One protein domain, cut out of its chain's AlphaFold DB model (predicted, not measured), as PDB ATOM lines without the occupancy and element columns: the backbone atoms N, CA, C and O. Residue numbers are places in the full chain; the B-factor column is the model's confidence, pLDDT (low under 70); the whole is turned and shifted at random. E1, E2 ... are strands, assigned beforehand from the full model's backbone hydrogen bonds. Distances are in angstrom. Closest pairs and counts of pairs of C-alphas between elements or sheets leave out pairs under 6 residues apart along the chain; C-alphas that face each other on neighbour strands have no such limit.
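This is residues 35 to 191 and 226 to 253 of the 254 residues of an uncharacterized protein of Bacillus cereus (UniProt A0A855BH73). What shape? With little regular structure, long loops surround a strongly twisted, branched sheet folded back on itself. Built of what? The printed part is all strand, 73 of 185 residues in E1 to E13, and compact, with radius of gyration of the C-alphas 15.6 A and spans 46, 41, 39 A.

Where does the sheet branch? E7, residues 136 to 143, has antiparallel E6, 117 to 120, on one side, E8, 153 to 158, and E10, 175 to 181, on the other. Which atoms pair? N 118 and O 140, N 141 and O 155, each 2.9 A, and N 137 and O 175, 2.8 A, are within hydrogen-bond range.

Which strand is first? E1, residues 50 to 55, has C-alpha 50 at (-27.952, -34.431, 34.620). Which is last? E13, residues 248 to 252, has C-alpha 252 at (-26.259, -37.987, 28.862).

Is it cut? Residues 192 to 225 are not printed; C-alphas 191 and 226 are 20.7 A apart. Is confidence low anywhere? 24 residues are under pLDDT 70.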
ATOM      1  N   ASP A  35     -42.382 -47.924  26.163       82.50
ATOM      2  CA  ASP A  35     -42.812 -46.561  26.522       82.50
ATOM      3  C   ASP A  35     -41.733 -45.684  27.156       82.50
ATOM      4  O   ASP A  35     -41.935 -44.474  27.334       82.50
ATOM      5  N   ARG A  36     -40.559 -46.251  27.443       90.25
ATOM      6  CA  ARG A  36     -39.430 -45.480  27.971       90.25
ATOM      7  C   ARG A  36     -38.993 -44.435  26.954       90.25
ATOM      8  O   ARG A  36     -39.045 -44.647  25.734       90.25
ATOM      9  N   ILE A  37     -38.586 -43.287  27.475       95.56
ATOM     10  CA  ILE A  37     -37.810 -42.333  26.701       95.56
ATOM     11  C   ILE A  37     -36.346 -42.754  26.795       95.56
ATOM     12  O   ILE A  37     -35.857 -43.142  27.857       95.56
ATOM     13  N   LEU A  38     -35.661 -42.697  25.665       96.56
ATOM     14  CA  LEU A  38     -34.255 -43.010  25.518       96.56
ATOM     15  C   LEU A  38     -33.479 -41.720  25.272       96.56
ATOM     16  O   LEU A  38     -33.988 -40.764  24.680       96.56
ATOM     17  N   ASP A  39     -32.228 -41.710  25.696       96.69
ATOM     18  CA  ASP A  39     -31.289 -40.669  25.325       96.69
ATOM     19  C   ASP A  39     -30.842 -40.814  23.858       96.69
ATOM     20  O   ASP A  39     -31.223 -41.746  23.132       96.69
ATOM     21  N   ILE A  40     -30.005 -39.887  23.384       96.12
ATOM     22  CA  ILE A  40     -29.508 -39.927  21.999       96.12
ATOM     23  C   ILE A  40     -28.758 -41.228  21.651       96.12
ATOM     24  O   ILE A  40     -28.719 -41.616  20.477       96.12
ATOM     25  N   TYR A  41     -28.207 -41.939  22.639       95.88
ATOM     26  CA  TYR A  41     -27.460 -43.186  22.464       95.88
ATOM     27  C   TYR A  41     -28.335 -44.435  22.537       95.88
ATOM     28  O   TYR A  41     -27.948 -45.460  21.981       95.88
ATOM     29  N   GLY A  42     -29.563 -44.312  23.034       94.62
ATOM     30  CA  GLY A  42     -30.523 -45.410  23.128       94.62
ATOM     31  C   GLY A  42     -30.640 -46.003  24.527       94.62
ATOM     32  O   GLY A  42     -31.342 -46.998  24.677       94.62
ATOM     33  N   ASP A  43     -30.007 -45.397  25.529       95.44
ATOM     34  CA  ASP A  43     -30.143 -45.824  26.918       95.44
ATOM     35  C   ASP A  43     -31.367 -45.138  27.554       95.44
ATOM     36  O   ASP A  43     -31.633 -43.968  27.260       95.44
ATOM     37  N   PRO A  44     -32.144 -45.820  28.417       95.50
ATOM     38  CA  PRO A  44     -33.270 -45.193  29.103       95.50
ATOM     39  C   PRO A  44     -32.840 -43.980  29.933       95.50
ATOM     40  O   PRO A  44     -31.889 -44.058  30.716       95.50
ATOM     41  N   ILE A  45     -33.567 -42.869  29.806       96.00
ATOM     42  CA  ILE A  45     -33.342 -41.708  30.672       96.00
ATOM     43  C   ILE A  45     -33.964 -41.922  32.055       96.00
ATOM     44  O   ILE A  45     -35.026 -42.538  32.196       96.00
ATOM     45  N   THR A  46     -33.313 -41.371  33.075       95.62
ATOM     46  CA  THR A  46     -33.728 -41.503  34.471       95.62
ATOM     47  C   THR A  46     -33.840 -40.151  35.157       95.62
ATOM     48  O   THR A  46     -33.162 -39.193  34.791       95.62
ATOM     49  N   THR A  47     -34.666 -40.069  36.192       95.38
ATOM     50  CA  THR A  47     -34.695 -38.909  37.085       95.38
ATOM     51  C   THR A  47     -33.405 -38.797  37.902       95.38
ATOM     52  O   THR A  47     -32.679 -39.780  38.059       95.38
ATOM     53  N   ASN A  48     -33.147 -37.622  38.477       92.12
ATOM     54  CA  ASN A  48     -32.004 -37.306  39.336       92.12
ATOM     55  C   ASN A  48     -30.640 -37.457  38.649       92.12
ATOM     56  O   ASN A  48     -29.616 -37.570  39.321       92.12
ATOM     57  N   LYS A  49     -30.615 -37.413  37.314       94.00
ATOM     58  CA  LYS A  49     -29.398 -37.386  36.504       94.00
ATOM     59  C   LYS A  49     -29.375 -36.135  35.636       94.00
ATOM     60  O   LYS A  49     -30.416 -35.681  35.162       94.00
ATOM     61  N   ASP A  50     -28.173 -35.608  35.440       93.69
ATOM     62  CA  ASP A  50     -27.952 -34.431  34.620       93.69
ATOM     63  C   ASP A  50     -27.862 -34.801  33.139       93.69
ATOM     64  O   ASP A  50     -27.162 -35.734  32.728       93.69
ATOM     65  N   TYR A  51     -28.575 -34.028  32.331       96.88
ATOM     66  CA  TYR A  51     -28.611 -34.156  30.885       96.88
ATOM     67  C   TYR A  51     -28.469 -32.788  30.230       96.88
ATOM     68  O   TYR A  51     -28.805 -31.758  30.814       96.88
ATOM     69  N   MET A  52     -28.049 -32.774  28.967       95.88
ATOM     70  CA  MET A  52     -28.322 -31.625  28.107       95.88
ATOM     71  C   MET A  52     -29.689 -31.810  27.449       95.88
ATOM     72  O   MET A  52     -29.902 -32.808  26.757       95.88
ATOM     73  N   LEU A  53     -30.600 -30.851  27.636       96.25
ATOM     74  CA  LEU A  53     -31.866 -30.799  26.903       96.25
ATOM     75  C   LEU A  53     -31.663 -30.001  25.618       96.25
ATOM     76  O   LEU A  53     -31.408 -28.797  25.662       96.25
ATOM     77  N   VAL A  54     -31.777 -30.666  24.474       94.50
ATOM     78  CA  VAL A  54     -31.490 -30.075  23.165       94.50
ATOM     79  C   VAL A  54     -32.771 -30.011  22.346       94.50
ATOM     80  O   VAL A  54     -33.436 -31.021  22.132       94.50
ATOM     81  N   SER A  55     -33.124 -28.815  21.875       91.69
ATOM     82  CA  SER A  55     -34.248 -28.649  20.948       91.69
ATOM     83  C   SER A  55     -33.890 -29.216  19.580       91.69
ATOM     84  O   SER A  55     -32.843 -28.876  19.018       91.69
ATOM     85  N   LYS A  56     -34.775 -30.031  19.004       89.81
ATOM     86  CA  LYS A  56     -34.615 -30.493  17.619       89.81
ATOM     87  C   LYS A  56     -35.028 -29.442  16.598       89.81
ATOM     88  O   LYS A  56     -34.724 -29.602  15.420       89.81
ATOM     89  N   TYR A  57     -35.701 -28.375  17.020       82.00
ATOM     90  CA  TYR A  57     -36.037 -27.280  16.126       82.00
ATOM     91  C   TYR A  57     -34.782 -26.476  15.751       82.00
ATOM     92  O   TYR A  57     -34.110 -25.912  16.616       82.00
ATOM     93  N   TRP A  58     -34.474 -26.404  14.454       69.75
ATOM     94  CA  TRP A  58     -33.358 -25.630  13.907       69.75
ATOM     95  C   TRP A  58     -33.884 -24.470  13.069       69.75
ATOM     96  O   TRP A  58     -34.238 -24.635  11.908       69.75
ATOM     97  N   ASP A  59     -33.852 -23.252  13.602       64.81
ATOM     98  CA  ASP A  59     -34.244 -22.071  12.831       64.81
ATOM     99  C   ASP A  59     -33.285 -21.814  11.639       64.81
ATOM    100  O   ASP A  59     -32.173 -21.317  11.824       64.81
ATOM    101  N   VAL A  60     -33.697 -22.183  10.419       60.47
ATOM    102  CA  VAL A  60     -32.994 -21.924   9.147       60.47
ATOM    103  C   VAL A  60     -33.821 -20.951   8.316       60.47
ATOM    104  O   VAL A  60     -34.909 -21.301   7.865       60.47
ATOM    105  N   VAL A  61     -33.309 -19.739   8.093       59.44
ATOM    106  CA  VAL A  61     -34.010 -18.681   7.342       59.44
ATOM    107  C   VAL A  61     -34.518 -19.208   5.991       59.44
ATOM    108  O   VAL A  61     -33.773 -19.840   5.249       59.44
ATOM    109  N   GLY A  62     -35.793 -18.949   5.677       57.88
ATOM    110  CA  GLY A  62     -36.421 -19.323   4.401       57.88
ATOM    111  C   GLY A  62     -37.063 -20.716   4.341       57.88
ATOM    112  O   GLY A  62     -37.782 -20.992   3.390       57.88
ATOM    113  N   VAL A  63     -36.868 -21.571   5.349       62.41
ATOM    114  CA  VAL A  63     -37.489 -22.915   5.424       62.41
ATOM    115  C   VAL A  63     -38.757 -22.871   6.291       62.41
ATOM    116  O   VAL A  63     -38.816 -22.046   7.196       62.41
ATOM    117  N   HIS A  64     -39.785 -23.697   6.084       64.56
ATOM    118  CA  HIS A  64     -40.943 -23.686   6.995       64.56
ATOM    119  C   HIS A  64     -40.579 -24.322   8.358       64.56
ATOM    120  O   HIS A  64     -39.841 -25.307   8.379       64.56
ATOM    121  N   PRO A  65     -41.081 -23.838   9.514       65.75
ATOM    122  CA  PRO A  65     -40.773 -24.426  10.822       65.75
ATOM    123  C   PRO A  65     -40.975 -25.947  10.939       65.75
ATOM    124  O   PRO A  65     -40.180 -26.631  11.578       65.75
ATOM    125  N   SER A  66     -41.988 -26.507  10.278       65.12
ATOM    126  CA  SER A  66     -42.224 -27.962  10.282       65.12
ATOM    127  C   SER A  66     -41.145 -28.777   9.558       65.12
ATOM    128  O   SER A  66     -41.059 -29.983   9.756       65.12
ATOM    129  N   GLU A  67     -40.329 -28.138   8.720       67.25
ATOM    130  CA  GLU A  67     -39.252 -28.760   7.933       67.25
ATOM    131  C   GLU A  67     -37.875 -28.557   8.590       67.25
ATOM    132  O   GLU A  67     -36.849 -29.031   8.110       67.25
ATOM    133  N   ARG A  68     -37.847 -27.849   9.722       75.56
ATOM    134  CA  ARG A  68     -36.651 -27.418  10.449       75.56
ATOM    135  C   ARG A  68     -36.337 -28.347  11.621       75.56
ATOM    136  O   ARG A  68     -36.208 -27.904  12.761       75.56
ATOM    137  N   ILE A  69     -36.239 -29.647  11.352       84.25
ATOM    138  CA  ILE A  69     -36.013 -30.672  12.381       84.25
ATOM    139  C   ILE A  69     -34.610 -31.258  12.227       84.25
ATOM    140  O   ILE A  69     -34.297 -31.917  11.237       84.25
ATOM    141  N   ALA A  70     -33.758 -31.035  13.224       82.69
ATOM    142  CA  ALA A  70     -32.428 -31.616  13.284       82.69
ATOM    143  C   ALA A  70     -32.503 -33.145  13.487       82.69
ATOM    144  O   ALA A  70     -33.324 -33.626  14.280       82.69
ATOM    145  N   PRO A  71     -31.633 -33.933  12.827       85.25
ATOM    146  CA  PRO A  71     -31.462 -35.342  13.163       85.25
ATOM    147  C   PRO A  71     -30.948 -35.516  14.598       85.25
ATOM    148  O   PRO A  71     -30.287 -34.625  15.136       85.25
ATOM    149  N   VAL A  72     -31.205 -36.688  15.184       87.75
ATOM    150  CA  VAL A  72     -30.830 -36.981  16.575       87.75
ATOM    151  C   VAL A  72     -29.327 -36.783  16.804       87.75
ATOM    152  O   VAL A  72     -28.504 -37.281  16.029       87.75
ATOM    153  N   GLY A  73     -28.970 -36.041  17.851       85.69
ATOM    154  CA  GLY A  73     -27.591 -35.753  18.253       85.69
ATOM    155  C   GLY A  73     -26.829 -34.808  17.320       85.69
ATOM    156  O   GLY A  73     -25.605 -34.698  17.430       85.69
ATOM    157  N   LYS A  74     -27.496 -34.145  16.360       87.75
ATOM    158  CA  LYS A  74     -26.846 -33.164  15.471       87.75
ATOM    159  C   LYS A  74     -26.784 -31.769  16.072       87.75
ATOM    160  O   LYS A  74     -25.777 -31.092  15.869       87.75
ATOM    161  N   ASN A  75     -27.823 -31.336  16.782       88.62
ATOM    162  CA  ASN A  75     -27.798 -30.043  17.450       88.62
ATOM    163  C   ASN A  75     -26.943 -30.150  18.724       88.62
ATOM    164  O   ASN A  75     -27.094 -31.083  19.504       88.62
ATOM    165  N   ARG A  76     -26.002 -29.221  18.912       90.12
ATOM    166  CA  ARG A  76     -25.092 -29.198  20.073       90.12
ATOM    167  C   ARG A  76     -25.374 -28.043  21.030       90.12
ATOM    168  O   ARG A  76     -24.630 -27.855  21.988       90.12
ATOM    169  N   PHE A  77     -26.420 -27.267  20.762       91.19
ATOM    170  CA  PHE A  77     -26.860 -26.160  21.599       91.19
ATOM    171  C   PHE A  77     -27.999 -26.646  22.486       91.19
ATOM    172  O   PHE A  77     -29.089 -26.920  21.994       91.19
ATOM    173  N   GLY A  78     -27.744 -26.801  23.774       91.94
ATOM    174  CA  GLY A  78     -28.749 -27.133  24.767       91.94
ATOM    175  C   GLY A  78     -29.399 -25.905  25.384       91.94
ATOM    176  O   GLY A  78     -29.061 -24.763  25.076       91.94
ATOM    177  N   LEU A  79     -30.362 -26.157  26.261       92.69
ATOM    178  CA  LEU A  79     -30.979 -25.124  27.078       92.69
ATOM    179  C   LEU A  79     -29.942 -24.479  28.021       92.69
ATOM    180  O   LEU A  79     -29.037 -25.137  28.524       92.69
ATOM    181  N   THR A  80     -30.092 -23.188  28.281       91.94
ATOM    182  CA  THR A  80     -29.397 -22.420  29.322       91.94
ATOM    183  C   THR A  80     -30.374 -21.367  29.858       91.94
ATOM    184  O   THR A  80     -31.593 -21.496  29.685       91.94
ATOM    185  N   TYR A  81     -29.880 -20.326  30.516       90.38
ATOM    186  CA  TYR A  81     -30.691 -19.250  31.052       90.38
ATOM    187  C   TYR A  81     -30.055 -17.874  30.841       90.38
ATOM    188  O   TYR A  81     -28.844 -17.715  30.732       90.38
ATOM    189  N   GLU A  82     -30.902 -16.850  30.835       88.25
ATOM    190  CA  GLU A  82     -30.493 -15.457  30.975       88.25
ATOM    191  C   GLU A  82     -31.102 -14.867  32.243       88.25
ATOM    192  O   GLU A  82     -32.284 -15.062  32.537       88.25
ATOM    193  N   SER A  83     -30.292 -14.117  32.987       86.25
ATOM    194  CA  SER A  83     -30.750 -13.451  34.205       86.25
ATOM    195  C   SER A  83     -31.228 -12.040  33.884       86.25
ATOM    196  O   SER A  83     -30.466 -11.227  33.366       86.25
ATOM    197  N   SER A  84     -32.485 -11.732  34.199       81.56
ATOM    198  CA  SER A  84     -33.064 -10.401  34.013       81.56
ATOM    199  C   SER A  84     -34.092 -10.107  35.098       81.56
ATOM    200  O   SER A  84     -34.977 -10.919  35.361       81.56
ATOM    201  N   MET A  85     -33.977  -8.938  35.736       77.31
ATOM    202  CA  MET A  85     -34.893  -8.472  36.790       77.31
ATOM    203  C   MET A  85     -35.115  -9.496  37.926       77.31
ATOM    204  O   MET A  85     -36.221  -9.620  38.442       77.31
ATOM    205  N   GLY A  86     -34.073 -10.249  38.298       75.50
ATOM    206  CA  GLY A  86     -34.141 -11.277  39.348       75.50
ATOM    207  C   GLY A  86     -34.730 -12.625  38.911       75.50
ATOM    208  O   GLY A  86     -34.791 -13.546  39.719       75.50
ATOM    209  N   TRP A  87     -35.119 -12.766  37.642       83.00
ATOM    210  CA  TRP A  87     -35.603 -14.015  37.052       83.00
ATOM    211  C   TRP A  87     -34.537 -14.647  36.163       83.00
ATOM    212  O   TRP A  87     -33.732 -13.939  35.558       83.00
ATOM    213  N   HIS A  88     -34.570 -15.973  36.036       91.06
ATOM    214  CA  HIS A  88     -33.665 -16.722  35.164       91.06
ATOM    215  C   HIS A  88     -34.459 -17.360  34.031       91.06
ATOM    216  O   HIS A  88     -34.977 -18.468  34.156       91.06
ATOM    217  N   TYR A  89     -34.626 -16.623  32.940       91.56
ATOM    218  CA  TYR A  89     -35.430 -17.059  31.806       91.56
ATOM    219  C   TYR A  89     -34.721 -18.166  31.050       91.56
ATOM    220  O   TYR A  89     -33.558 -18.014  30.686       91.56
ATOM    221  N   ALA A  90     -35.430 -19.258  30.791       92.62
ATOM    222  CA  ALA A  90     -34.884 -20.367  30.032       92.62
ATOM    223  C   ALA A  90     -34.739 -19.960  28.558       92.62
ATOM    224  O   ALA A  90     -35.672 -19.427  27.949       92.62
ATOM    225  N   ILE A  91     -33.565 -20.194  27.982       91.81
ATOM    226  CA  ILE A  91     -33.239 -19.809  26.608       91.81
ATOM    227  C   ILE A  91     -32.367 -20.871  25.935       91.81
ATOM    228  O   ILE A  91     -31.809 -21.751  26.582       91.81
ATOM    229  N   GLN A  92     -32.205 -20.757  24.625       91.25
ATOM    230  CA  GLN A  92     -31.204 -21.482  23.851       91.25
ATOM    231  C   GLN A  92     -30.534 -20.490  22.901       91.25
ATOM    232  O   GLN A  92     -31.196 -19.911  22.034       91.25
ATOM    233  N   TYR A  93     -29.225 -20.282  23.032       88.31
ATOM    234  CA  TYR A  93     -28.476 -19.530  22.025       88.31
ATOM    235  C   TYR A  93     -28.238 -20.379  20.781       88.31
ATOM    236  O   TYR A  93     -28.085 -21.600  20.846       88.31
ATOM    237  N   ARG A  94     -28.144 -19.704  19.638       84.38
ATOM    238  CA  ARG A  94     -27.937 -20.309  18.317       84.38
ATOM    239  C   ARG A  94     -26.482 -20.279  17.855       84.38
ATOM    240  O   ARG A  94     -26.165 -20.818  16.798       84.38
ATOM    241  N   LYS A  95     -25.606 -19.624  18.619       84.00
ATOM    242  CA  LYS A  95     -24.168 -19.535  18.356       84.00
ATOM    243  C   LYS A  95     -23.401 -19.889  19.622       84.00
ATOM    244  O   LYS A  95     -23.744 -19.432  20.709       84.00
ATOM    245  N   SER A  96     -22.334 -20.667  19.460       81.44
ATOM    246  CA  SER A  96     -21.484 -21.143  20.559       81.44
ATOM    247  C   SER A  96     -20.845 -20.009  21.355       81.44
ATOM    248  O   SER A  96     -20.681 -20.141  22.561       81.44
ATOM    249  N   SER A  97     -20.539 -18.881  20.707       81.75
ATOM    250  CA  SER A  97     -19.892 -17.722  21.332       81.75
ATOM    251  C   SER A  97     -20.668 -17.119  22.507       81.75
ATOM    252  O   SER A  97     -20.067 -16.430  23.320       81.75
ATOM    253  N   TYR A  98     -21.981 -17.357  22.605       80.56
ATOM    254  CA  TYR A  98     -22.812 -16.820  23.689       80.56
ATOM    255  C   TYR A  98     -22.827 -17.676  24.955       80.56
ATOM    256  O   TYR A  98     -23.217 -17.178  26.004       80.56
ATOM    257  N   TYR A  99     -22.391 -18.934  24.880       73.38
ATOM    258  CA  TYR A  99     -22.334 -19.818  26.047       73.38
ATOM    259  C   TYR A  99     -21.054 -19.621  26.880       73.38
ATOM    260  O   TYR A  99     -20.906 -20.236  27.931       73.38
ATOM    261  N   GLY A 100     -20.113 -18.781  26.430       70.94
ATOM    262  CA  GLY A 100     -18.840 -18.573  27.125       70.94
ATOM    263  C   GLY A 100     -18.063 -19.885  27.303       70.94
ATOM    264  O   GLY A 100     -17.771 -20.571  26.322       70.94
ATOM    265  N   GLU A 101     -17.741 -20.226  28.555       64.75
ATOM    266  CA  GLU A 101     -17.056 -21.468  28.947       64.75
ATOM    267  C   GLU A 101     -18.012 -22.614  29.342       64.75
ATOM    268  O   GLU A 101     -17.539 -23.685  29.725       64.75
ATOM    269  N   GLU A 102     -19.339 -22.437  29.234       68.00
ATOM    270  CA  GLU A 102     -20.346 -23.463  29.569       68.00
ATOM    271  C   GLU A 102     -20.366 -24.593  28.529       68.00
ATOM    272  O   GLU A 102     -21.208 -24.665  27.625       68.00
ATOM    273  N   LEU A 103     -19.373 -25.471  28.641       82.31
ATOM    274  CA  LEU A 103     -19.141 -26.589  27.749       82.31
ATOM    275  C   LEU A 103     -19.145 -27.901  28.526       82.31
ATOM    276  O   LEU A 103     -18.281 -28.150  29.365       82.31
ATOM    277  N   HIS A 104     -20.055 -28.791  28.154       88.88
ATOM    278  CA  HIS A 104     -20.187 -30.109  28.760       88.88
ATOM    279  C   HIS A 104     -19.845 -31.198  27.752       88.88
ATOM    280  O   HIS A 104     -20.069 -31.057  26.545       88.88
ATOM    281  N   LYS A 105     -19.268 -32.293  28.246       92.19
ATOM    282  CA  LYS A 105     -19.016 -33.484  27.438       92.19
ATOM    283  C   LYS A 105     -20.097 -34.512  27.707       92.19
ATOM    284  O   LYS A 105     -20.449 -34.762  28.856       92.19
ATOM    285  N   ASP A 106     -20.595 -35.110  26.637       93.50
ATOM    286  CA  ASP A 106     -21.432 -36.293  26.754       93.50
ATOM    287  C   ASP A 106     -20.602 -37.542  27.072       93.50
ATOM    288  O   ASP A 106     -19.370 -37.523  27.010       93.50
ATOM    289  N   THR A 107     -21.271 -38.662  27.350       91.94
ATOM    290  CA  THR A 107     -20.630 -39.956  27.665       91.94
ATOM    291  C   THR A 107     -19.688 -40.495  26.580       91.94
ATOM    292  O   THR A 107     -18.879 -41.378  26.865       91.94
ATOM    293  N   LYS A 108     -19.730 -39.963  25.350       92.69
ATOM    294  CA  LYS A 108     -18.823 -40.304  24.237       92.69
ATOM    295  C   LYS A 108     -17.752 -39.233  23.982       92.69
ATOM    296  O   LYS A 108     -16.962 -39.377  23.052       92.69
ATOM    297  N   GLY A 109     -17.691 -38.184  24.800       92.25
ATOM    298  CA  GLY A 109     -16.722 -37.093  24.707       92.25
ATOM    299  C   GLY A 109     -17.092 -35.977  23.726       92.25
ATOM    300  O   GLY A 109     -16.282 -35.062  23.535       92.25
ATOM    301  N   ASN A 110     -18.281 -36.004  23.111       92.12
ATOM    302  CA  ASN A 110     -18.734 -34.906  22.258       92.12
ATOM    303  C   ASN A 110     -19.101 -33.691  23.102       92.12
ATOM    304  O   ASN A 110     -19.659 -33.801  24.190       92.12
ATOM    305  N   LYS A 111     -18.808 -32.521  22.549       92.31
ATOM    306  CA  LYS A 111     -18.999 -31.229  23.195       92.31
ATOM    307  C   LYS A 111     -20.411 -30.689  22.955       92.31
ATOM    308  O   LYS A 111     -20.861 -30.650  21.809       92.31
ATOM    309  N   TYR A 112     -21.047 -30.227  24.024       91.88
ATOM    310  CA  TYR A 112     -22.337 -29.545  24.026       91.88
ATOM    311  C   TYR A 112     -22.241 -28.227  24.779       91.88
ATOM    312  O   TYR A 112     -21.518 -28.121  25.767       91.88
ATOM    313  N   TYR A 113     -22.988 -27.242  24.298       91.06
ATOM    314  CA  TYR A 113     -23.103 -25.922  24.902       91.06
ATOM    315  C   TYR A 113     -24.416 -25.822  25.669       91.06
ATOM    316  O   TYR A 113     -25.433 -26.283  25.154       91.06
ATOM    317  N   GLY A 114     -24.410 -25.205  26.845       91.00
ATOM    318  CA  GLY A 114     -25.615 -24.992  27.648       91.00
ATOM    319  C   GLY A 114     -25.428 -25.383  29.101       91.00
ATOM    320  O   GLY A 114     -24.345 -25.791  29.510       91.00
ATOM    321  N   THR A 115     -26.507 -25.287  29.867       91.50
ATOM    322  CA  THR A 115     -26.520 -25.610  31.291       91.50
ATOM    323  C   THR A 115     -27.203 -26.965  31.486       91.50
ATOM    324  O   THR A 115     -28.316 -27.157  30.985       91.50
ATOM    325  N   PRO A 116     -26.586 -27.912  32.215       93.38
ATOM    326  CA  PRO A 116     -27.211 -29.187  32.519       93.38
ATOM    327  C   PRO A 116     -28.557 -29.002  33.218       93.38
ATOM    328  O   PRO A 116     -28.705 -28.171  34.120       93.38
ATOM    329  N   ILE A 117     -29.527 -29.807  32.804       95.06
ATOM    330  CA  ILE A 117     -30.829 -29.909  33.452       95.06
ATOM    331  C   ILE A 117     -30.956 -31.250  34.160       95.06
ATOM    332  O   ILE A 117     -30.383 -32.254  33.738       95.06
ATOM    333  N   ASN A 118     -31.780 -31.269  35.194       95.06
ATOM    334  CA  ASN A 118     -32.120 -32.464  35.938       95.06
ATOM    335  C   ASN A 118     -33.639 -32.651  35.899       95.06
ATOM    336  O   ASN A 118     -34.388 -31.709  36.165       95.06
ATOM    337  N   PHE A 119     -34.100 -33.848  35.538       97.12
ATOM    338  CA  PHE A 119     -35.500 -34.220  35.728       97.12
ATOM    339  C   PHE A 119     -35.663 -34.932  37.059       97.12
ATOM    340  O   PHE A 119     -34.926 -35.860  37.362       97.12
ATOM    341  N   GLU A 120     -36.669 -34.546  37.824       95.69
ATOM    342  CA  GLU A 120     -36.938 -35.066  39.159       95.69
ATOM    343  C   GLU A 120     -38.369 -35.565  39.242       95.69
ATOM    344  O   GLU A 120     -39.267 -35.051  38.567       95.69
ATOM    345  N   THR A 121     -38.584 -36.551  40.107       95.00
ATOM    346  CA  THR A 121     -39.937 -36.966  40.468       95.00
ATOM    347  C   THR A 121     -40.582 -35.842  41.284       95.00
ATOM    348  O   THR A 121     -39.976 -35.401  42.262       95.00
ATOM    349  N   PRO A 122     -41.770 -35.340  40.902       92.44
ATOM    350  CA  PRO A 122     -42.436 -34.284  41.652       92.44
ATOM    351  C   PRO A 122     -42.749 -34.713  43.087       92.44
ATOM    352  O   PRO A 122     -43.045 -35.881  43.340       92.44
ATOM    353  N   ASP A 123     -42.741 -33.744  44.001       88.00
ATOM    354  CA  ASP A 123     -42.974 -33.975  45.428       88.00
ATOM    355  C   ASP A 123     -44.290 -34.756  45.663       88.00
ATOM    356  O   ASP A 123     -45.344 -34.418  45.115       88.00
ATOM    357  N   GLY A 124     -44.225 -35.813  46.483       87.19
ATOM    358  CA  GLY A 124     -45.383 -36.643  46.847       87.19
ATOM    359  C   GLY A 124     -45.793 -37.707  45.822       87.19
ATOM    360  O   GLY A 124     -46.886 -38.259  45.944       87.19
ATOM    361  N   LEU A 125     -44.957 -37.993  44.819       88.12
ATOM    362  CA  LEU A 125     -45.149 -39.107  43.890       88.12
ATOM    363  C   LEU A 125     -44.038 -40.143  44.038       88.12
ATOM    364  O   LEU A 125     -42.865 -39.789  44.153       88.12
ATOM    365  N   ASP A 126     -44.415 -41.413  43.951       86.75
ATOM    366  CA  ASP A 126     -43.465 -42.514  43.843       86.75
ATOM    367  C   ASP A 126     -43.053 -42.722  42.382       86.75
ATOM    368  O   ASP A 126     -43.848 -42.545  41.453       86.75
ATOM    369  N   SER A 127     -41.796 -43.100  42.177       87.31
ATOM    370  CA  SER A 127     -41.218 -43.344  40.858       87.31
ATOM    371  C   SER A 127     -40.145 -44.418  40.952       87.31
ATOM    372  O   SER A 127     -39.372 -44.454  41.909       87.31
ATOM    373  N   ASP A 128     -40.067 -45.266  39.929       89.06
ATOM    374  CA  ASP A 128     -38.976 -46.229  39.748       89.06
ATOM    375  C   ASP A 128     -37.716 -45.591  39.137       89.06
ATOM    376  O   ASP A 128     -36.726 -46.268  38.863       89.06
ATOM    377  N   GLY A 129     -37.760 -44.276  38.919       91.38
ATOM    378  CA  GLY A 129     -36.669 -43.473  38.403       91.38
ATOM    379  C   GLY A 129     -36.592 -43.420  36.882       91.38
ATOM    380  O   GLY A 129     -35.837 -42.593  36.379       91.38
ATOM    381  N   TYR A 130     -37.354 -44.220  36.133       94.19
ATOM    382  CA  TYR A 130     -37.347 -44.184  34.667       94.19
ATOM    383  C   TYR A 130     -38.413 -43.235  34.121       94.19
ATOM    384  O   TYR A 130     -39.564 -43.236  34.556       94.19
ATOM    385  N   ILE A 131     -38.052 -42.459  33.099       94.81
ATOM    386  CA  ILE A 131     -38.980 -41.512  32.475       94.81
ATOM    387  C   ILE A 131     -39.655 -42.160  31.258       94.81
ATOM    388  O   ILE A 131     -38.996 -42.658  30.340       94.81
ATOM    389  N   ARG A 132     -40.990 -42.127  31.240       94.25
ATOM    390  CA  ARG A 132     -41.858 -42.696  30.196       94.25
ATOM    391  C   ARG A 132     -42.826 -41.645  29.653       94.25
ATOM    392  O   ARG A 132     -42.954 -40.548  30.205       94.25
ATOM    393  N   HIS A 133     -43.555 -41.987  28.592       94.25
ATOM    394  CA  HIS A 133     -44.731 -41.205  28.197       94.25
ATOM    395  C   HIS A 133     -45.686 -41.019  29.394       94.25
ATOM    396  O   HIS A 133     -45.842 -41.915  30.220       94.25
ATOM    397  N   ASN A 134     -46.290 -39.838  29.515       92.50
ATOM    398  CA  ASN A 134     -47.156 -39.410  30.618       92.50
ATOM    399  C   ASN A 134     -46.522 -39.413  32.018       92.50
ATOM    400  O   ASN A 134     -47.230 -39.219  33.005       92.50
ATOM    401  N   THR A 135     -45.199 -39.565  32.132       93.75
ATOM    402  CA  THR A 135     -44.525 -39.432  33.427       93.75
ATOM    403  C   THR A 135     -44.520 -37.965  33.857       93.75
ATOM    404  O   THR A 135     -44.062 -37.108  33.091       93.75
ATOM    405  N   PRO A 136     -45.020 -37.641  35.061       94.62
ATOM    406  CA  PRO A 136     -44.888 -36.307  35.614       94.62
ATOM    407  C   PRO A 136     -43.449 -36.084  36.091       94.62
ATOM    408  O   PRO A 136     -42.910 -36.897  36.837       94.62
ATOM    409  N   VAL A 137     -42.842 -34.969  35.694       96.50
ATOM    410  CA  VAL A 137     -41.482 -34.577  36.085       96.50
ATOM    411  C   VAL A 137     -41.448 -33.117  36.517       96.50
ATOM    412  O   VAL A 137     -42.236 -32.296  36.053       96.50
ATOM    413  N   THR A 138     -40.504 -32.767  37.375       95.50
ATOM    414  CA  THR A 138     -40.062 -31.383  37.553       95.50
ATOM    415  C   THR A 138     -38.692 -31.246  36.904       95.50
ATOM    416  O   THR A 138     -37.882 -32.162  36.972       95.50
ATOM    417  N   MET A 139     -38.431 -30.117  36.247       96.50
ATOM    418  CA  MET A 139     -37.118 -29.823  35.671       96.50
ATOM    419  C   MET A 139     -36.384 -28.813  36.547       96.50
ATOM    420  O   MET A 139     -36.980 -27.824  36.977       96.50
ATOM    421  N   SER A 140     -35.098 -29.022  36.784       94.44
ATOM    422  CA  SER A 140     -34.241 -28.081  37.497       94.44
ATOM    423  C   SER A 140     -32.929 -27.844  36.760       94.44
ATOM    424  O   SER A 140     -32.561 -28.593  35.858       94.44
ATOM    425  N   MET A 141     -32.245 -26.766  37.129       91.06
ATOM    426  CA  MET A 141     -30.883 -26.457  36.703       91.06
ATOM    427  C   MET A 141     -30.110 -25.804  37.846       91.06
ATOM    428  O   MET A 141     -30.692 -25.165  38.730       91.06
ATOM    429  N   TRP A 142     -28.790 -25.937  37.809       87.75
ATOM    430  CA  TRP A 142     -27.891 -25.231  38.714       87.75
ATOM    431  C   TRP A 142     -27.528 -23.875  38.119       87.75
ATOM    432  O   TRP A 142     -26.754 -23.784  37.170       87.75
ATOM    433  N   ILE A 143     -28.102 -22.815  38.682       85.00
ATOM    434  CA  ILE A 143     -27.866 -21.443  38.237       85.00
ATOM    435  C   ILE A 143     -26.695 -20.861  39.021       85.00
ATOM    436  O   ILE A 143     -26.712 -20.851  40.250       85.00
ATOM    437  N   GLY A 144     -25.683 -20.377  38.302       75.06
ATOM    438  CA  GLY A 144     -24.447 -19.838  38.875       75.06
ATOM    439  C   GLY A 144     -23.343 -20.876  39.133       75.06
ATOM    440  O   GLY A 144     -22.561 -20.694  40.058       75.06
ATOM    441  N   GLY A 145     -23.275 -21.979  38.378       57.91
ATOM    442  CA  GLY A 145     -22.183 -22.968  38.482       57.91
ATOM    443  C   GLY A 145     -20.908 -22.598  37.696       57.91
ATOM    444  O   GLY A 145     -20.848 -21.563  37.040       57.91
ATOM    445  N   PRO A 146     -19.898 -23.486  37.660       47.66
ATOM    446  CA  PRO A 146     -18.701 -23.540  38.515       47.66
ATOM    447  C   PRO A 146     -17.746 -22.327  38.473       47.66
ATOM    448  O   PRO A 146     -16.783 -22.321  39.231       47.66
ATOM    449  N   ASN A 147     -17.998 -21.321  37.629       43.69
ATOM    450  CA  ASN A 147     -17.126 -20.145  37.454       43.69
ATOM    451  C   ASN A 147     -17.780 -18.821  37.898       43.69
ATOM    452  O   ASN A 147     -17.235 -17.750  37.647       43.69
ATOM    453  N   ALA A 148     -18.936 -18.869  38.563       44.94
ATOM    454  CA  ALA A 148     -19.409 -17.738  39.356       44.94
ATOM    455  C   ALA A 148     -18.802 -17.847  40.763       44.94
ATOM    456  O   ALA A 148     -18.847 -18.925  41.355       44.94
ATOM    457  N   ASP A 149     -18.285 -16.746  41.310       45.00
ATOM    458  CA  ASP A 149     -17.554 -16.649  42.592       45.00
ATOM    459  C   ASP A 149     -18.271 -17.219  43.852       45.00
ATOM    460  O   ASP A 149     -17.753 -17.095  44.959       45.00
ATOM    461  N   ALA A 150     -19.456 -17.840  43.739       40.53
ATOM    462  CA  ALA A 150     -20.336 -18.179  44.863       40.53
ATOM    463  C   ALA A 150     -20.958 -19.593  44.877       40.53
ATOM    464  O   ALA A 150     -21.728 -19.877  45.790       40.53
ATOM    465  N   GLY A 151     -20.654 -20.491  43.933       53.97
ATOM    466  CA  GLY A 151     -21.292 -21.819  43.893       53.97
ATOM    467  C   GLY A 151     -22.776 -21.765  43.486       53.97
ATOM    468  O   GLY A 151     -23.552 -20.919  43.926       53.97
ATOM    469  N   GLY A 152     -23.185 -22.653  42.582       71.94
ATOM    470  CA  GLY A 152     -24.516 -22.584  41.977       71.94
ATOM    471  C   GLY A 152     -25.659 -22.894  42.949       71.94
ATOM    472  O   GLY A 152     -25.514 -23.685  43.880       71.94
ATOM    473  N   VAL A 153     -26.837 -22.329  42.676       86.38
ATOM    474  CA  VAL A 153     -28.090 -22.629  43.382       86.38
ATOM    475  C   VAL A 153     -29.010 -23.420  42.463       86.38
ATOM    476  O   VAL A 153     -29.291 -23.007  41.335       86.38
ATOM    477  N   LYS A 154     -29.516 -24.551  42.956       89.88
ATOM    478  CA  LYS A 154     -30.510 -25.354  42.244       89.88
ATOM    479  C   LYS A 154     -31.833 -24.597  42.172       89.88
ATOM    480  O   LYS A 154     -32.426 -24.272  43.200       89.88
ATOM    481  N   LYS A 155     -32.305 -24.338  40.958       93.06
ATOM    482  CA  LYS A 155     -33.574 -23.658  40.683       93.06
ATOM    483  C   LYS A 155     -34.433 -24.524  39.776       93.06
ATOM    484  O   LYS A 155     -33.926 -25.269  38.941       93.06
ATOM    485  N   TYR A 156     -35.739 -24.427  39.950       94.38
ATOM    486  CA  TYR A 156     -36.728 -25.279  39.309       94.38
ATOM    487  C   TYR A 156     -37.517 -24.497  38.280       94.38
ATOM    488  O   TYR A 156     -37.726 -23.293  38.417       94.38
ATOM    489  N   ILE A 157     -37.954 -25.192  37.239       94.25
ATOM    490  CA  ILE A 157     -38.788 -24.598  36.211       94.25
ATOM    491  C   ILE A 157     -40.095 -24.091  36.823       94.25
ATOM    492  O   ILE A 157     -40.787 -24.807  37.549       94.25
ATOM    493  N   ASN A 158     -40.458 -22.872  36.456       93.00
ATOM    494  CA  ASN A 158     -41.797 -22.342  36.588       93.00
ATOM    495  C   ASN A 158     -42.338 -22.068  35.183       93.00
ATOM    496  O   ASN A 158     -41.872 -21.185  34.458       93.00
ATOM    497  N   ALA A 159     -43.315 -22.880  34.804       87.81
ATOM    498  CA  ALA A 159     -44.090 -22.722  33.593       87.81
ATOM    499  C   ALA A 159     -45.538 -22.426  33.983       87.81
ATOM    500  O   ALA A 159     -46.158 -23.194  34.720       87.81
ATOM    501  N   LYS A 160     -46.058 -21.305  33.478       77.12
ATOM    502  CA  LYS A 160     -47.492 -20.997  33.487       77.12
ATOM    503  C   LYS A 160     -48.186 -21.723  32.336       77.12
ATOM    504  O   LYS A 160     -47.532 -22.172  31.397       77.12
ATOM    505  N   ASP A 161     -49.513 -21.742  32.353       75.31
ATOM    506  CA  ASP A 161     -50.333 -22.268  31.255       75.31
ATOM    507  C   ASP A 161     -50.026 -21.613  29.897       75.31
ATOM    508  O   ASP A 161     -50.040 -22.285  28.868       75.31
ATOM    509  N   ALA A 162     -49.660 -20.328  29.896       74.12
ATOM    510  CA  ALA A 162     -49.115 -19.621  28.742       74.12
ATOM    511  C   ALA A 162     -48.119 -18.529  29.167       74.12
ATOM    512  O   ALA A 162     -48.298 -17.877  30.199       74.12
ATOM    513  N   GLY A 163     -47.084 -18.304  28.352       83.75
ATOM    514  CA  GLY A 163     -46.126 -17.204  28.525       83.75
ATOM    515  C   GLY A 163     -44.685 -17.649  28.772       83.75
ATOM    516  O   GLY A 163     -44.324 -18.796  28.516       83.75
ATOM    517  N   TRP A 164     -43.849 -16.716  29.233       88.12
ATOM    518  CA  TRP A 164     -42.421 -16.946  29.461       88.12
ATOM    519  C   TRP A 164     -42.159 -17.970  30.562       88.12
ATOM    520  O   TRP A 164     -42.813 -17.954  31.607       88.12
ATOM    521  N   ILE A 165     -41.160 -18.818  30.332       92.19
ATOM    522  CA  ILE A 165     -40.703 -19.826  31.285       92.19
ATOM    523  C   ILE A 165     -39.387 -19.373  31.909       92.19
ATOM    524  O   ILE A 165     -38.480 -18.892  31.225       92.19
ATOM    525  N   TYR A 166     -39.275 -19.551  33.217       92.44
ATOM    526  CA  TYR A 166     -38.085 -19.194  33.979       92.44
ATOM    527  C   TYR A 166     -37.794 -20.241  35.051       92.44
ATOM    528  O   TYR A 166     -38.643 -21.066  35.377       92.44
ATOM    529  N   PHE A 167     -36.590 -20.194  35.608       91.56
ATOM    530  CA  PHE A 167     -36.174 -20.999  36.745       91.56
ATOM    531  C   PHE A 167     -36.159 -20.156  38.023       91.56
ATOM    532  O   PHE A 167     -35.613 -19.049  38.046       91.56
ATOM    533  N   SER A 168     -36.751 -20.675  39.096       90.12
ATOM    534  CA  SER A 168     -36.761 -20.052  40.422       90.12
ATOM    535  C   SER A 168     -36.654 -21.096  41.535       90.12
ATOM    536  O   SER A 168     -36.867 -22.287  41.335       90.12
ATOM    537  N   ASP A 169     -36.285 -20.659  42.729       86.75
ATOM    538  CA  ASP A 169     -36.287 -21.466  43.960       86.75
ATOM    539  C   ASP A 169     -37.617 -21.363  44.727       86.75
ATOM    540  O   ASP A 169     -37.881 -22.158  45.624       86.75
ATOM    541  N   GLN A 170     -38.477 -20.413  44.355       85.06
ATOM    542  CA  GLN A 170     -39.739 -20.122  45.040       85.06
ATOM    543  C   GLN A 170     -40.867 -21.107  44.705       85.06
ATOM    544  O   GLN A 170     -41.863 -21.177  45.422       85.06
ATOM    545  N   SER A 171     -40.760 -21.828  43.591       85.94
ATOM    546  CA  SER A 171     -41.855 -22.634  43.042       85.94
ATOM    547  C   SER A 171     -41.337 -23.680  42.068       85.94
ATOM    548  O   SER A 171     -40.351 -23.429  41.378       85.94
ATOM    549  N   LYS A 172     -42.046 -24.804  41.954       91.56
ATOM    550  CA  LYS A 172     -41.703 -25.899  41.044       91.56
ATOM    551  C   LYS A 172     -42.931 -26.313  40.233       91.56
ATOM    552  O   LYS A 172     -43.900 -26.810  40.804       91.56
ATOM    553  N   SER A 173     -42.905 -26.127  38.918       92.69
ATOM    554  CA  SER A 173     -43.965 -26.634  38.041       92.69
ATOM    555  C   SER A 173     -43.807 -28.138  37.808       92.69
ATOM    556  O   SER A 173     -42.694 -28.658  37.666       92.69
ATOM    557  N   LYS A 174     -44.941 -28.838  37.726       93.38
ATOM    558  CA  LYS A 174     -45.016 -30.206  37.206       93.38
ATOM    559  C   LYS A 174     -45.190 -30.134  35.689       93.38
ATOM    560  O   LYS A 174     -46.110 -29.485  35.205       93.38
ATOM    561  N   LEU A 175     -44.323 -30.822  34.965       95.19
ATOM    562  CA  LEU A 175     -44.418 -31.042  33.528       95.19
ATOM    563  C   LEU A 175     -44.855 -32.483  33.274       95.19
ATOM    564  O   LEU A 175     -44.464 -33.379  34.018       95.19
ATOM    565  N   ILE A 176     -45.619 -32.729  32.213       95.50
ATOM    566  CA  ILE A 176     -45.958 -34.094  31.789       95.50
ATOM    567  C   ILE A 176     -45.158 -34.447  30.539       95.50
ATOM    568  O   ILE A 176     -45.230 -33.751  29.525       95.50
ATOM    569  N   VAL A 177     -44.396 -35.534  30.598       96.12
ATOM    570  CA  VAL A 177     -43.599 -36.004  29.462       96.12
ATOM    571  C   VAL A 177     -44.508 -36.546  28.364       96.12
ATOM    572  O   VAL A 177     -45.325 -37.432  28.588       96.12
ATOM    573  N   GLN A 178     -44.331 -36.054  27.143       94.88
ATOM    574  CA  GLN A 178     -45.066 -36.489  25.962       94.88
ATOM    575  C   GLN A 178     -44.100 -37.072  24.932       94.88
ATOM    576  O   GLN A 178     -43.525 -36.347  24.119       94.88
ATOM    577  N   LYS A 179     -43.929 -38.395  24.953       93.94
ATOM    578  CA  LYS A 179     -43.204 -39.153  23.920       93.94
ATOM    579  C   LYS A 179     -43.663 -38.775  22.506       93.94
ATOM    580  O   LYS A 179     -44.848 -38.868  22.198       93.94
ATOM    581  N   VAL A 180     -42.715 -38.372  21.661       91.06
ATOM    582  CA  VAL A 180     -42.910 -38.186  20.210       91.06
ATOM    583  C   VAL A 180     -42.413 -39.419  19.467       91.06
ATOM    584  O   VAL A 180     -43.093 -39.946  18.595       91.06
ATOM    585  N   ASN A 181     -41.224 -39.887  19.837       91.19
ATOM    586  CA  ASN A 181     -40.641 -41.169  19.458       91.19
ATOM    587  C   ASN A 181     -39.701 -41.614  20.593       91.19
ATOM    588  O   ASN A 181     -39.650 -40.974  21.641       91.19
ATOM    589  N   SER A 182     -38.969 -42.716  20.433       91.94
ATOM    590  CA  SER A 182     -38.122 -43.242  21.512       91.94
ATOM    591  C   SER A 182     -37.020 -42.284  21.970       91.94
ATOM    592  O   SER A 182     -36.666 -42.348  23.136       91.94
ATOM    593  N   LYS A 183     -36.521 -41.377  21.119       94.81
ATOM    594  CA  LYS A 183     -35.435 -40.425  21.440       94.81
ATOM    595  C   LYS A 183     -35.876 -38.960  21.422       94.81
ATOM    596  O   LYS A 183     -35.047 -38.058  21.331       94.81
ATOM    597  N   GLU A 184     -37.182 -38.715  21.449       94.38
ATOM    598  CA  GLU A 184     -37.745 -37.371  21.369       94.38
ATOM    599  C   GLU A 184     -38.983 -37.248  22.249       94.38
ATOM    600  O   GLU A 184     -39.918 -38.051  22.160       94.38
ATOM    601  N   LEU A 185     -39.016 -36.192  23.056       95.31
ATOM    602  CA  LEU A 185     -40.134 -35.871  23.932       95.31
ATOM    603  C   LEU A 185     -40.579 -34.418  23.769       95.31
ATOM    604  O   LEU A 185     -39.801 -33.550  23.390       95.31
ATOM    605  N   ASN A 186     -41.830 -34.136  24.106       95.44
ATOM    606  CA  ASN A 186     -42.269 -32.808  24.522       95.44
ATOM    607  C   ASN A 186     -42.506 -32.807  26.033       95.44
ATOM    608  O   ASN A 186     -42.644 -33.862  26.654       95.44
ATOM    609  N   LEU A 187     -42.589 -31.616  26.612       95.44
ATOM    610  CA  LEU A 187     -42.954 -31.422  28.010       95.44
ATOM    611  C   LEU A 187     -44.231 -30.590  28.035       95.44
ATOM    612  O   LEU A 187     -44.189 -29.406  27.709       95.44
ATOM    613  N   ALA A 188     -45.363 -31.197  28.378       94.88
ATOM    614  CA  ALA A 188     -46.594 -30.450  28.583       94.88
ATOM    615  C   ALA A 188     -46.481 -29.627  29.868       94.88
ATOM    616  O   ALA A 188     -46.086 -30.144  30.911       94.88
ATOM    617  N   THR A 189     -46.813 -28.346  29.771       93.12
ATOM    618  CA  THR A 189     -46.682 -27.343  30.837       93.12
ATOM    619  C   THR A 189     -48.018 -26.996  31.488       93.12
ATOM    620  O   THR A 189     -48.019 -26.419  32.569       93.12
ATOM    621  N   GLY A 190     -49.138 -27.338  30.845       88.81
ATOM    622  CA  GLY A 190     -50.486 -27.019  31.310       88.81
ATOM    623  C   GLY A 190     -51.486 -26.973  30.160       88.81
ATOM    624  O   GLY A 190     -51.314 -27.655  29.142       88.81
ATOM    625  N   THR A 191     -52.520 -26.149  30.303       88.00
ATOM    626  CA  THR A 191     -53.540 -25.943  29.264       88.00
ATOM    627  C   THR A 191     -53.846 -24.469  29.082       88.00
ATOM    628  O   THR A 191     -54.038 -23.763  30.060       88.00
ATOM    629  N   ALA A 226     -38.360 -14.785  19.795       71.50
ATOM    630  CA  ALA A 226     -39.379 -13.831  20.202       71.50
ATOM    631  C   ALA A 226     -39.835 -13.031  18.968       71.50
ATOM    632  O   ALA A 226     -39.012 -12.431  18.293       71.50
ATOM    633  N   GLN A 227     -41.132 -12.996  18.661       63.88
ATOM    634  CA  GLN A 227     -41.641 -12.385  17.420       63.88
ATOM    635  C   GLN A 227     -41.699 -10.841  17.448       63.88
ATOM    636  O   GLN A 227     -42.352 -10.223  16.610       63.88
ATOM    637  N   TYR A 228     -41.024 -10.195  18.402       57.78
ATOM    638  CA  TYR A 228     -41.000  -8.738  18.513       57.78
ATOM    639  C   TYR A 228     -39.964  -8.122  17.566       57.78
ATOM    640  O   TYR A 228     -38.875  -8.672  17.369       57.78
ATOM    641  N   LEU A 229     -40.298  -6.957  17.002       37.62
ATOM    642  CA  LEU A 229     -39.376  -6.141  16.210       37.62
ATOM    643  C   LEU A 229     -38.143  -5.797  17.072       37.62
ATOM    644  O   LEU A 229     -38.296  -5.253  18.163       37.62
ATOM    645  N   GLY A 230     -36.935  -6.136  16.610       50.41
ATOM    646  CA  GLY A 230     -35.690  -5.931  17.371       50.41
ATOM    647  C   GLY A 230     -35.337  -7.050  18.360       50.41
ATOM    648  O   GLY A 230     -34.405  -6.898  19.150       50.41
ATOM    649  N   SER A 231     -36.052  -8.178  18.328       63.34
ATOM    650  CA  SER A 231     -35.659  -9.374  19.073       63.34
ATOM    651  C   SER A 231     -34.262  -9.847  18.661       63.34
ATOM    652  O   SER A 231     -33.879  -9.822  17.491       63.34
ATOM    653  N   ASN A 232     -33.469 -10.281  19.640       73.00
ATOM    654  CA  ASN A 232     -32.167 -10.860  19.355       73.00
ATOM    655  C   ASN A 232     -32.359 -12.221  18.667       73.00
ATOM    656  O   ASN A 232     -32.678 -13.214  19.321       73.00
ATOM    657  N   HIS A 233     -32.131 -12.258  17.356       77.81
ATOM    658  CA  HIS A 233     -32.242 -13.467  16.547       77.81
ATOM    659  C   HIS A 233     -31.159 -14.508  16.852       77.81
ATOM    660  O   HIS A 233     -31.273 -15.629  16.367       77.81
ATOM    661  N   ASP A 234     -30.145 -14.194  17.660       81.25
ATOM    662  CA  ASP A 234     -29.121 -15.151  18.085       81.25
ATOM    663  C   ASP A 234     -29.561 -16.040  19.258       81.25
ATOM    664  O   ASP A 234     -28.831 -16.963  19.631       81.25
ATOM    665  N   LYS A 235     -30.762 -15.824  19.815       85.44
ATOM    666  CA  LYS A 235     -31.327 -16.668  20.874       85.44
ATOM    667  C   LYS A 235     -32.805 -16.976  20.673       85.44
ATOM    668  O   LYS A 235     -33.551 -16.244  20.027       85.44
ATOM    669  N   MET A 236     -33.215 -18.083  21.268       88.81
ATOM    670  CA  MET A 236     -34.598 -18.522  21.372       88.81
ATOM    671  C   MET A 236     -34.987 -18.540  22.841       88.81
ATOM    672  O   MET A 236     -34.204 -18.954  23.690       88.81
ATOM    673  N   TRP A 237     -36.194 -18.089  23.131       89.44
ATOM    674  CA  TRP A 237     -36.726 -17.999  24.478       89.44
ATOM    675  C   TRP A 237     -37.706 -19.134  24.731       89.44
ATOM    676  O   TRP A 237     -38.520 -19.455  23.861       89.44
ATOM    677  N   ALA A 238     -37.637 -19.719  25.923       91.69
ATOM    678  CA  ALA A 238     -38.578 -20.736  26.343       91.69
ATOM    679  C   ALA A 238     -39.928 -20.115  26.710       91.69
ATOM    680  O   ALA A 238     -40.021 -19.176  27.510       91.69
ATOM    681  N   ILE A 239     -40.984 -20.689  26.155       90.88
ATOM    682  CA  ILE A 239     -42.365 -20.330  26.421       90.88
ATOM    683  C   ILE A 239     -43.211 -21.573  26.655       90.88
ATOM    684  O   ILE A 239     -42.901 -22.673  26.197       90.88
ATOM    685  N   SER A 240     -44.317 -21.356  27.348       91.19
ATOM    686  CA  SER A 240     -45.455 -22.254  27.392       91.19
ATOM    687  C   SER A 240     -46.446 -21.797  26.329       91.19
ATOM    688  O   SER A 240     -46.926 -20.659  26.374       91.19
ATOM    689  N   ALA A 241     -46.696 -22.645  25.335       88.50
ATOM    690  CA  ALA A 241     -47.595 -22.356  24.219       88.50
ATOM    691  C   ALA A 241     -48.191 -23.648  23.647       88.50
ATOM    692  O   ALA A 241     -47.616 -24.716  23.873       88.50
ATOM    693  N   PRO A 242     -49.288 -23.586  22.869       88.62
ATOM    694  CA  PRO A 242     -49.781 -24.741  22.126       88.62
ATOM    695  C   PRO A 242     -48.678 -25.346  21.261       88.62
ATOM    696  O   PRO A 242     -47.895 -24.611  20.652       88.62
ATOM    697  N   LYS A 243     -48.606 -26.678  21.208       86.06
ATOM    698  CA  LYS A 243     -47.554 -27.392  20.474       86.06
ATOM    699  C   LYS A 243     -47.466 -26.915  19.019       86.06
ATOM    700  O   LYS A 243     -48.413 -27.083  18.253       86.06
ATOM    701  N   SER A 244     -46.311 -26.371  18.639       78.31
ATOM    702  CA  SER A 244     -46.078 -25.814  17.299       78.31
ATOM    703  C   SER A 244     -44.715 -26.166  16.687       78.31
ATOM    704  O   SER A 244     -44.546 -26.035  15.476       78.31
ATOM    705  N   ILE A 245     -43.765 -26.659  17.489       80.69
ATOM    706  CA  ILE A 245     -42.412 -27.040  17.052       80.69
ATOM    707  C   ILE A 245     -42.088 -28.512  17.361       80.69
ATOM    708  O   ILE A 245     -42.859 -29.215  18.021       80.69
ATOM    709  N   ALA A 246     -40.944 -28.981  16.848       82.81
ATOM    710  CA  ALA A 246     -40.383 -30.294  17.166       82.81
ATOM    711  C   ALA A 246     -39.991 -30.413  18.649       82.81
ATOM    712  O   ALA A 246     -39.764 -29.404  19.316       82.81
ATOM    713  N   GLY A 247     -39.896 -31.648  19.144       91.31
ATOM    714  CA  GLY A 247     -39.568 -31.912  20.538       91.31
ATOM    715  C   GLY A 247     -38.085 -31.761  20.871       91.31
ATOM    716  O   GLY A 247     -37.283 -31.170  20.141       91.31
ATOM    717  N   TYR A 248     -37.727 -32.343  22.005       95.31
ATOM    718  CA  TYR A 248     -36.407 -32.295  22.605       95.31
ATOM    719  C   TYR A 248     -35.793 -33.684  22.683       95.31
ATOM    720  O   TYR A 248     -36.494 -34.678  22.881       95.31
ATOM    721  N   GLU A 249     -34.474 -33.723  22.586       96.06
ATOM    722  CA  GLU A 249     -33.657 -34.893  22.882       96.06
ATOM    723  C   GLU A 249     -32.843 -34.663  24.158       96.06
ATOM    724  O   GLU A 249     -32.523 -33.523  24.513       96.06
ATOM    725  N   LEU A 250     -32.512 -35.758  24.846       97.31
ATOM    726  CA  LEU A 250     -31.664 -35.733  26.032       97.31
ATOM    727  C   LEU A 250     -30.313 -36.359  25.743       97.31
ATOM    728  O   LEU A 250     -30.212 -37.461  25.203       97.31
ATOM    729  N   VAL A 251     -29.273 -35.641  26.142       97.12
ATOM    730  CA  VAL A 251     -27.883 -36.052  25.977       97.12
ATOM    731  C   VAL A 251     -27.316 -36.388  27.349       97.12
ATOM    732  O   VAL A 251     -27.319 -35.513  28.219       97.12
ATOM    733  N   PRO A 252     -26.821 -37.616  27.573       96.56
ATOM    734  CA  PRO A 252     -26.259 -37.987  28.862       96.56
ATOM    735  C   PRO A 252     -24.879 -37.346  29.025       96.56
ATOM    736  O   PRO A 252     -24.041 -37.431  28.123       96.56
ATOM    737  N   LEU A 253     -24.634 -36.726  30.176       92.75
ATOM    738  CA  LEU A 253     -23.356 -36.083  30.494       92.75
ATOM    739  C   LEU A 253     -22.386 -37.048  31.204       92.75
ATOM    740  O   LEU A 253     -22.820 -38.077  31.733       92.75
TER     741      LEU A 253